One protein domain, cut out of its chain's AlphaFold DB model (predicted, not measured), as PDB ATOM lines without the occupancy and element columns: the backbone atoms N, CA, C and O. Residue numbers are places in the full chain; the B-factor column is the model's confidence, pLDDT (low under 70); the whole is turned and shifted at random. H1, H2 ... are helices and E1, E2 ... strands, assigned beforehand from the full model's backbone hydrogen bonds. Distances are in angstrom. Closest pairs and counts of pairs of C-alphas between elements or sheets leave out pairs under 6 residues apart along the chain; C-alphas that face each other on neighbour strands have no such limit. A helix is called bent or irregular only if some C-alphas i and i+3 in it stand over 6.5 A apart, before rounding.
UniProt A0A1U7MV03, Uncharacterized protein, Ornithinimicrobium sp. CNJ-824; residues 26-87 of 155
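Overview. This is residues 26 to 87 of the 155 residues of an uncharacterized protein of Ornithinimicrobium sp. CNJ-824 (UniProt A0A1U7MV03). Two long helices, H1 and H3, run opposite ways as a narrow V, near each other where H1 begins and where the second half of H3 lies, and spread at the other end, where the short helix H2 bridges the gap, making a flat, thin triangle. At the narrow end the last stretch, with the short strand E1, runs across past the beginning of H1. The printed part has 62 residues, with three named helices and one named strand in the order H1, H2, H3, E1; the class is mostly helix, and no two named strands pair. The whole is loose, with a radius of gyration of the C-alphas of 14.1 A, and its C-alphas span 40 by 24 by 10 A.

Arrangement. The longest helix is H3, residues 58 to 78. H1, residues 27 to 45, touches it at a shallow tilt of 26 degrees, and the two run opposite ways. H1 touches H3 with residues 27 to 35 alone, and H3 touches H1 with residues 68 to 76 alone; the closest C-alphas of the two, those of Gly 28 and Met 72, are 4.8 A apart. H2, residues 47 to 56, touches H3 only at the corner by their link, and only just, with 3 pairs of C-alphas within 8 A; the closest, those of Leu 54 and Gly 61, are 5.3 A apart. The lines of H2 and H3 are about perpendicular, at 78 degrees. H1 and H2 are close but not clearly touching, with the C-alphas of Leu 43 and Val 50 closest at 6.3 A, and their lines are about perpendicular, at 77 degrees. E1, residues 84 to 86, pairs with no named strand and is apart from H1, H2 and H3. In H1 and H2 every O i to N i+4 pair is within hydrogen-bond range; in H3 it is 15 of 17.

Along the chain. H3 is 30.1 A long from first to last C-alpha, from C-alpha 58 at (-7.320, 32.650, 45.702) to C-alpha 78 at (16.819, 40.567, 61.824). It is neither bent nor irregular, but only just: C-alphas 65 and 68 are 6.2 A apart. H1 is 26.7 A long and begins with C-alpha 27 at (20.220, 34.032, 55.588). H2 measures 14.0 A and E1 6.7 A.

Size, cuts and confidence. The C-alphas of Ser 56 and Pro 87, the two farthest apart, are 44.3 A from each other. The printed part has no cut, and its three links are tight. Residues 44 to 49, of which 47 to 49 belong to H2, stand free. The mean pLDDT of the printed part is 80.1, and residue 81 alone is under 70.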
ATOM      1  N   SER A  26      23.436  35.118  52.036       80.44
ATOM      2  CA  SER A  26      22.635  35.680  53.120       80.44
ATOM      3  C   SER A  26      21.649  34.665  53.696       80.44
ATOM      4  O   SER A  26      21.177  33.750  53.011       80.44
ATOM      5  N   VAL A  27      21.268  34.854  54.962       79.81
ATOM      6  CA  VAL A  27      20.220  34.032  55.588       79.81
ATOM      7  C   VAL A  27      18.883  34.202  54.856       79.81
ATOM      8  O   VAL A  27      18.142  33.234  54.684       79.81
ATOM      9  N   GLY A  28      18.607  35.404  54.339       72.94
ATOM     10  CA  GLY A  28      17.456  35.657  53.472       72.94
ATOM     11  C   GLY A  28      17.460  34.770  52.224       72.94
ATOM     12  O   GLY A  28      16.452  34.129  51.929       72.94
ATOM     13  N   ALA A  29      18.601  34.645  51.538       72.56
ATOM     14  CA  ALA A  29      18.722  33.773  50.370       72.56
ATOM     15  C   ALA A  29      18.468  32.295  50.717       72.56
ATOM     16  O   ALA A  29      17.816  31.590  49.945       72.56
ATOM     17  N   LEU A  30      18.905  31.833  51.894       80.00
ATOM     18  CA  LEU A  30      18.627  30.475  52.375       80.00
ATOM     19  C   LEU A  30      17.137  30.246  52.651       80.00
ATOM     20  O   LEU A  30      16.589  29.226  52.233       80.00
ATOM     21  N   VAL A  31      16.465  31.197  53.305       80.56
ATOM     22  CA  VAL A  31      15.018  31.126  53.567       80.56
ATOM     23  C   VAL A  31      14.233  31.125  52.254       80.56
ATOM     24  O   VAL A  31      13.366  30.272  52.054       80.56
ATOM     25  N   GLY A  32      14.575  32.023  51.326       76.81
ATOM     26  CA  GLY A  32      13.969  32.070  49.993       76.81
ATOM     27  C   GLY A  32      14.201  30.780  49.202       76.81
ATOM     28  O   GLY A  32      13.264  30.231  48.619       76.81
ATOM     29  N   GLY A  33      15.423  30.242  49.242       75.56
ATOM     30  CA  GLY A  33      15.778  28.967  48.618       75.56
ATOM     31  C   GLY A  33      15.001  27.786  49.201       75.56
ATOM     32  O   GLY A  33      14.460  26.975  48.448       75.56
ATOM     33  N   ALA A  34      14.862  27.714  50.527       79.81
ATOM     34  CA  ALA A  34      14.068  26.687  51.198       79.81
ATOM     35  C   ALA A  34      12.584  26.756  50.796       79.81
ATOM     36  O   ALA A  34      11.974  25.725  50.498       79.81
ATOM     37  N   PHE A  35      12.009  27.959  50.711       80.56
ATOM     38  CA  PHE A  35      10.644  28.154  50.212       80.56
ATOM     39  C   PHE A  35      10.488  27.735  48.747       80.56
ATOM     40  O   PHE A  35       9.508  27.076  48.389       80.56
ATOM     41  N   ALA A  36      11.454  28.073  47.894       77.31
ATOM     42  CA  ALA A  36      11.430  27.675  46.491       77.31
ATOM     43  C   ALA A  36      11.505  26.148  46.336       77.31
ATOM     44  O   ALA A  36      10.738  25.572  45.561       77.31
ATOM     45  N   LEU A  37      12.381  25.485  47.095       79.56
ATOM     46  CA  LEU A  37      12.547  24.030  47.071       79.56
ATOM     47  C   LEU A  37      11.321  23.298  47.613       79.56
ATOM     48  O   LEU A  37      10.878  22.330  47.002       79.56
ATOM     49  N   THR A  38      10.740  23.766  48.717       82.19
ATOM     50  CA  THR A  38       9.512  23.178  49.276       82.19
ATOM     51  C   THR A  38       8.321  23.362  48.339       82.19
ATOM     52  O   THR A  38       7.579  22.409  48.109       82.19
ATOM     53  N   SER A  39       8.179  24.538  47.722       76.81
ATOM     54  CA  SER A  39       7.133  24.799  46.724       76.81
ATOM     55  C   SER A  39       7.304  23.924  45.483       76.81
ATOM     56  O   SER A  39       6.336  23.347  44.988       76.81
ATOM     57  N   LEU A  40       8.540  23.785  44.996       78.69
ATOM     58  CA  LEU A  40       8.859  22.911  43.871       78.69
ATOM     59  C   LEU A  40       8.590  21.443  44.216       78.69
ATOM     60  O   LEU A  40       7.954  20.746  43.433       78.69
ATOM     61  N   GLY A  41       9.018  20.985  45.394       81.19
ATOM     62  CA  GLY A  41       8.765  19.630  45.879       81.19
ATOM     63  C   GLY A  41       7.272  19.327  46.001       81.19
ATOM     64  O   GLY A  41       6.820  18.287  45.530       81.19
ATOM     65  N   ALA A  42       6.486  20.260  46.544       82.00
ATOM     66  CA  ALA A  42       5.033  20.128  46.618       82.00
ATOM     67  C   ALA A  42       4.391  20.023  45.223       82.00
ATOM     68  O   ALA A  42       3.506  19.192  45.012       82.00
ATOM     69  N   LEU A  43       4.859  20.826  44.261       80.31
ATOM     70  CA  LEU A  43       4.362  20.798  42.886       80.31
ATOM     71  C   LEU A  43       4.735  19.497  42.160       80.31
ATOM     72  O   LEU A  43       3.919  18.977  41.408       80.31
ATOM     73  N   LEU A  44       5.936  18.960  42.398       79.25
ATOM     74  CA  LEU A  44       6.396  17.705  41.796       79.25
ATOM     75  C   LEU A  44       5.690  16.479  42.389       79.25
ATOM     76  O   LEU A  44       5.375  15.543  41.659       79.25
ATOM     77  N   LEU A  45       5.428  16.477  43.698       84.94
ATOM     78  CA  LEU A  45       4.797  15.346  44.387       84.94
ATOM     79  C   LEU A  45       3.274  15.314  44.211       84.94
ATOM     80  O   LEU A  45       2.687  14.235  44.161       84.94
ATOM     81  N   ALA A  46       2.618  16.475  44.147       84.56
ATOM     82  CA  ALA A  46       1.158  16.560  44.129       84.56
ATOM     83  C   ALA A  46       0.631  17.730  43.270       84.56
ATOM     84  O   ALA A  46      -0.110  18.585  43.775       84.56
ATOM     85  N   PRO A  47       0.933  17.766  41.957       79.94
ATOM     86  CA  PRO A  47       0.595  18.899  41.093       79.94
ATOM     87  C   PRO A  47      -0.911  19.194  41.074       79.94
ATOM     88  O   PRO A  47      -1.326  20.342  41.223       79.94
ATOM     89  N   GLY A  48      -1.750  18.156  40.976       78.44
ATOM     90  CA  GLY A  48      -3.207  18.311  40.916       78.44
ATOM     91  C   GLY A  48      -3.828  18.882  42.196       78.44
ATOM     92  O   GLY A  48      -4.797  19.636  42.120       78.44
ATOM     93  N   VAL A  49      -3.266  18.570  43.368       82.75
ATOM     94  CA  VAL A  49      -3.750  19.091  44.657       82.75
ATOM     95  C   VAL A  49      -3.359  20.557  44.810       82.75
ATOM     96  O   VAL A  49      -4.200  21.380  45.166       82.75
ATOM     97  N   VAL A  50      -2.107  20.888  44.485       80.38
ATOM     98  CA  VAL A  50      -1.574  22.253  44.575       80.38
ATOM     99  C   VAL A  50      -2.312  23.187  43.617       80.38
ATOM    100  O   VAL A  50      -2.811  24.231  44.041       80.38
ATOM    101  N   LEU A  51      -2.472  22.789  42.352       80.25
ATOM    102  CA  LEU A  51      -3.199  23.580  41.355       80.25
ATOM    103  C   LEU A  51      -4.672  23.753  41.734       80.25
ATOM    104  O   LEU A  51      -5.209  24.858  41.657       80.25
ATOM    105  N   ARG A  52      -5.327  22.691  42.220       83.50
ATOM    106  CA  ARG A  52      -6.720  22.780  42.676       83.50
ATOM    107  C   ARG A  52      -6.859  23.697  43.890       83.50
ATOM    108  O   ARG A  52      -7.827  24.453  43.955       83.50
ATOM    109  N   ALA A  53      -5.919  23.670  44.832       81.88
ATOM    110  CA  ALA A  53      -5.920  24.570  45.985       81.88
ATOM    111  C   ALA A  53      -5.745  26.039  45.564       81.88
ATOM    112  O   ALA A  53      -6.489  26.894  46.039       81.88
ATOM    113  N   LEU A  54      -4.833  26.316  44.626       81.38
ATOM    114  CA  LEU A  54      -4.603  27.655  44.072       81.38
ATOM    115  C   LEU A  54      -5.840  28.219  43.362       81.38
ATOM    116  O   LEU A  54      -6.201  29.372  43.583       81.38
ATOM    117  N   VAL A  55      -6.516  27.401  42.549       82.06
ATOM    118  CA  VAL A  55      -7.700  27.828  41.783       82.06
ATOM    119  C   VAL A  55      -8.938  27.949  42.671       82.06
ATOM    120  O   VAL A  55      -9.696  28.907  42.552       82.06
ATOM    121  N   SER A  56      -9.153  26.998  43.583       85.50
ATOM    122  CA  SER A  56     -10.338  27.004  44.454       85.50
ATOM    123  C   SER A  56     -10.264  28.041  45.574       85.50
ATOM    124  O   SER A  56     -11.298  28.432  46.115       85.50
ATOM    125  N   ARG A  57      -9.056  28.479  45.955       86.06
ATOM    126  CA  ARG A  57      -8.836  29.401  47.072       86.06
ATOM    127  C   ARG A  57      -7.765  30.427  46.715       86.06
ATOM    128  O   ARG A  57      -6.615  30.302  47.120       86.06
ATOM    129  N   LEU A  58      -8.177  31.502  46.044       80.50
ATOM    130  CA  LEU A  58      -7.320  32.650  45.702       80.50
ATOM    131  C   LEU A  58      -6.491  33.172  46.890       80.50
ATOM    132  O   LEU A  58      -5.327  33.530  46.723       80.50
ATOM    133  N   TRP A  59      -7.053  33.157  48.104       82.56
ATOM    134  CA  TRP A  59      -6.338  33.574  49.314       82.56
ATOM    135  C   TRP A  59      -5.124  32.688  49.629       82.56
ATOM    136  O   TRP A  59      -4.122  33.194  50.120       82.56
ATOM    137  N   VAL A  60      -5.173  31.387  49.312       81.12
ATOM    138  CA  VAL A  60      -4.043  30.465  49.502       81.12
ATOM    139  C   VAL A  60      -2.893  30.867  48.588       81.12
ATOM    140  O   VAL A  60      -1.757  30.913  49.043       81.12
ATOM    141  N   GLY A  61      -3.189  31.236  47.338       76.81
ATOM    142  CA  GLY A  61      -2.195  31.781  46.411       76.81
ATOM    143  C   GLY A  61      -1.582  33.092  46.905       76.81
ATOM    144  O   GLY A  61      -0.362  33.247  46.872       76.81
ATOM    145  N   ALA A  62      -2.405  34.002  47.433       79.44
ATOM    146  CA  ALA A  62      -1.926  35.257  48.012       79.44
ATOM    147  C   ALA A  62      -1.003  35.014  49.220       79.44
ATOM    148  O   ALA A  62       0.084  35.582  49.289       79.44
ATOM    149  N   VAL A  63      -1.385  34.119  50.136       82.75
ATOM    150  CA  VAL A  63      -0.554  33.735  51.290       82.75
ATOM    151  C   VAL A  63       0.752  33.083  50.832       82.75
ATOM    152  O   VAL A  63       1.814  33.437  51.339       82.75
ATOM    153  N   LEU A  64       0.701  32.195  49.837       78.50
ATOM    154  CA  LEU A  64       1.884  31.549  49.258       78.50
ATOM    155  C   LEU A  64       2.858  32.532  48.606       78.50
ATOM    156  O   LEU A  64       4.044  32.233  48.561       78.50
ATOM    157  N   MET A  65       2.394  33.682  48.116       75.44
ATOM    158  CA  MET A  65       3.284  34.729  47.606       75.44
ATOM    159  C   MET A  65       3.784  35.669  48.701       75.44
ATOM    160  O   MET A  65       4.960  36.027  48.712       75.44
ATOM    161  N   VAL A  66       2.916  36.066  49.631       81.31
ATOM    162  CA  VAL A  66       3.246  37.074  50.646       81.31
ATOM    163  C   VAL A  66       4.139  36.499  51.743       81.31
ATOM    164  O   VAL A  66       5.100  37.150  52.144       81.31
ATOM    165  N   VAL A  67       3.866  35.282  52.220       85.00
ATOM    166  CA  VAL A  67       4.602  34.687  53.348       85.00
ATOM    167  C   VAL A  67       6.095  34.503  53.054       85.00
ATOM    168  O   VAL A  67       6.888  34.924  53.895       85.00
ATOM    169  N   PRO A  68       6.526  33.954  51.901       77.12
ATOM    170  CA  PRO A  68       7.950  33.807  51.608       77.12
ATOM    171  C   PRO A  68       8.657  35.155  51.499       77.12
ATOM    172  O   PRO A  68       9.749  35.308  52.034       77.12
ATOM    173  N   VAL A  69       8.027  36.141  50.849       79.81
ATOM    174  CA  VAL A  69       8.596  37.488  50.700       79.81
ATOM    175  C   VAL A  69       8.758  38.142  52.067       79.81
ATOM    176  O   VAL A  69       9.844  38.606  52.394       79.81
ATOM    177  N   MET A  70       7.720  38.095  52.904       83.19
ATOM    178  CA  MET A  70       7.775  38.629  54.264       83.19
ATOM    179  C   MET A  70       8.820  37.909  55.115       83.19
ATOM    180  O   MET A  70       9.613  38.569  55.775       83.19
ATOM    181  N   ALA A  71       8.872  36.576  55.078       81.81
ATOM    182  CA  ALA A  71       9.869  35.800  55.810       81.81
ATOM    183  C   ALA A  71      11.296  36.145  55.361       81.81
ATOM    184  O   ALA A  71      12.184  36.288  56.198       81.81
ATOM    185  N   MET A  72      11.508  36.329  54.056       78.56
ATOM    186  CA  MET A  72      12.799  36.713  53.494       78.56
ATOM    187  C   MET A  72      13.200  38.127  53.923       78.56
ATOM    188  O   MET A  72      14.317  38.322  54.394       78.56
ATOM    189  N   SER A  73      12.287  39.098  53.838       80.38
ATOM    190  CA  SER A  73      12.528  40.475  54.286       80.38
ATOM    191  C   SER A  73      12.805  40.551  55.788       80.38
ATOM    192  O   SER A  73      13.762  41.198  56.201       80.38
ATOM    193  N   VAL A  74      12.016  39.850  56.606       85.19
ATOM    194  CA  VAL A  74      12.216  39.756  58.060       85.19
ATOM    195  C   VAL A  74      13.577  39.129  58.363       85.19
ATOM    196  O   VAL A  74      14.333  39.677  59.160       85.19
ATOM    197  N   ALA A  75      13.937  38.038  57.682       79.69
ATOM    198  CA  ALA A  75      15.248  37.413  57.828       79.69
ATOM    199  C   ALA A  75      16.388  38.373  57.455       79.69
ATOM    200  O   ALA A  75      17.365  38.449  58.187       79.69
ATOM    201  N   MET A  76      16.264  39.142  56.370       76.06
ATOM    202  CA  MET A  76      17.294  40.110  55.966       76.06
ATOM    203  C   MET A  76      17.465  41.270  56.956       76.06
ATOM    204  O   MET A  76      18.555  41.822  57.043       76.06
ATOM    205  N   VAL A  77      16.411  41.645  57.687       80.44
ATOM    206  CA  VAL A  77      16.461  42.738  58.673       80.44
ATOM    207  C   VAL A  77      16.964  42.259  60.037       80.44
ATOM    208  O   VAL A  77      17.684  42.989  60.713       80.44
ATOM    209  N   LEU A  78      16.565  41.060  60.466       82.56
ATOM    210  CA  LEU A  78      16.819  40.567  61.824       82.56
ATOM    211  C   LEU A  78      18.045  39.657  61.951       82.56
ATOM    212  O   LEU A  78      18.527  39.466  63.068       82.56
ATOM    213  N   LEU A  79      18.530  39.067  60.858       79.81
ATOM    214  CA  LEU A  79      19.645  38.117  60.880       79.81
ATOM    215  C   LEU A  79      20.904  38.733  60.258       79.81
ATOM    216  O   LEU A  79      20.810  39.702  59.503       79.81
ATOM    217  N   PRO A  80      22.093  38.178  60.559       71.94
ATOM    218  CA  PRO A  80      23.336  38.620  59.943       71.94
ATOM    219  C   PRO A  80      23.233  38.636  58.416       71.94
ATOM    220  O   PRO A  80      22.696  37.706  57.806       71.94
ATOM    221  N   ALA A  81      23.783  39.688  57.805       69.88
ATOM    222  CA  ALA A  81      23.750  39.881  56.357       69.88
ATOM    223  C   ALA A  81      24.404  38.712  55.597       69.88
ATOM    224  O   ALA A  81      23.968  38.368  54.499       69.88
ATOM    225  N   THR A  82      25.391  38.059  56.213       75.06
ATOM    226  CA  THR A  82      26.130  36.927  55.655       75.06
ATOM    227  C   THR A  82      26.006  35.712  56.573       75.06
ATOM    228  O   THR A  82      26.336  35.757  57.756       75.06
ATOM    229  N   ALA A  83      25.478  34.613  56.031       76.31
ATOM    230  CA  ALA A  83      25.401  33.327  56.720       76.31
ATOM    231  C   ALA A  83      26.699  32.535  56.524       76.31
ATOM    232  O   ALA A  83      27.244  31.979  57.475       76.31
ATOM    233  N   PHE A  84      27.190  32.485  55.282       82.19
ATOM    234  CA  PHE A  84      28.477  31.893  54.932       82.19
ATOM    235  C   PHE A  84      28.991  32.440  53.597       82.19
ATOM    236  O   PHE A  84      28.234  32.999  52.804       82.19
ATOM    237  N   GLN A  85      30.282  32.234  53.355       85.69
ATOM    238  CA  GLN A  85      30.961  32.594  52.117       85.69
ATOM    239  C   GLN A  85      31.220  31.351  51.273       85.69
ATOM    240  O   GLN A  85      31.759  30.357  51.764       85.69
ATOM    241  N   ALA A  86      30.837  31.409  50.002       81.75
ATOM    242  CA  ALA A  86      31.124  30.370  49.023       81.75
ATOM    243  C   ALA A  86      32.110  30.888  47.968       81.75
ATOM    244  O   ALA A  86      32.063  32.065  47.608       81.75
ATOM    245  N   PRO A  87      32.983  30.035  47.405       85.19
ATOM    246  CA  PRO A  87      33.798  30.447  46.272       85.19
ATOM    247  C   PRO A  87      32.887  30.764  45.072       85.19
ATOM    248  O   PRO A  87      31.980  29.991  44.753       85.19
TER     249      PRO A  87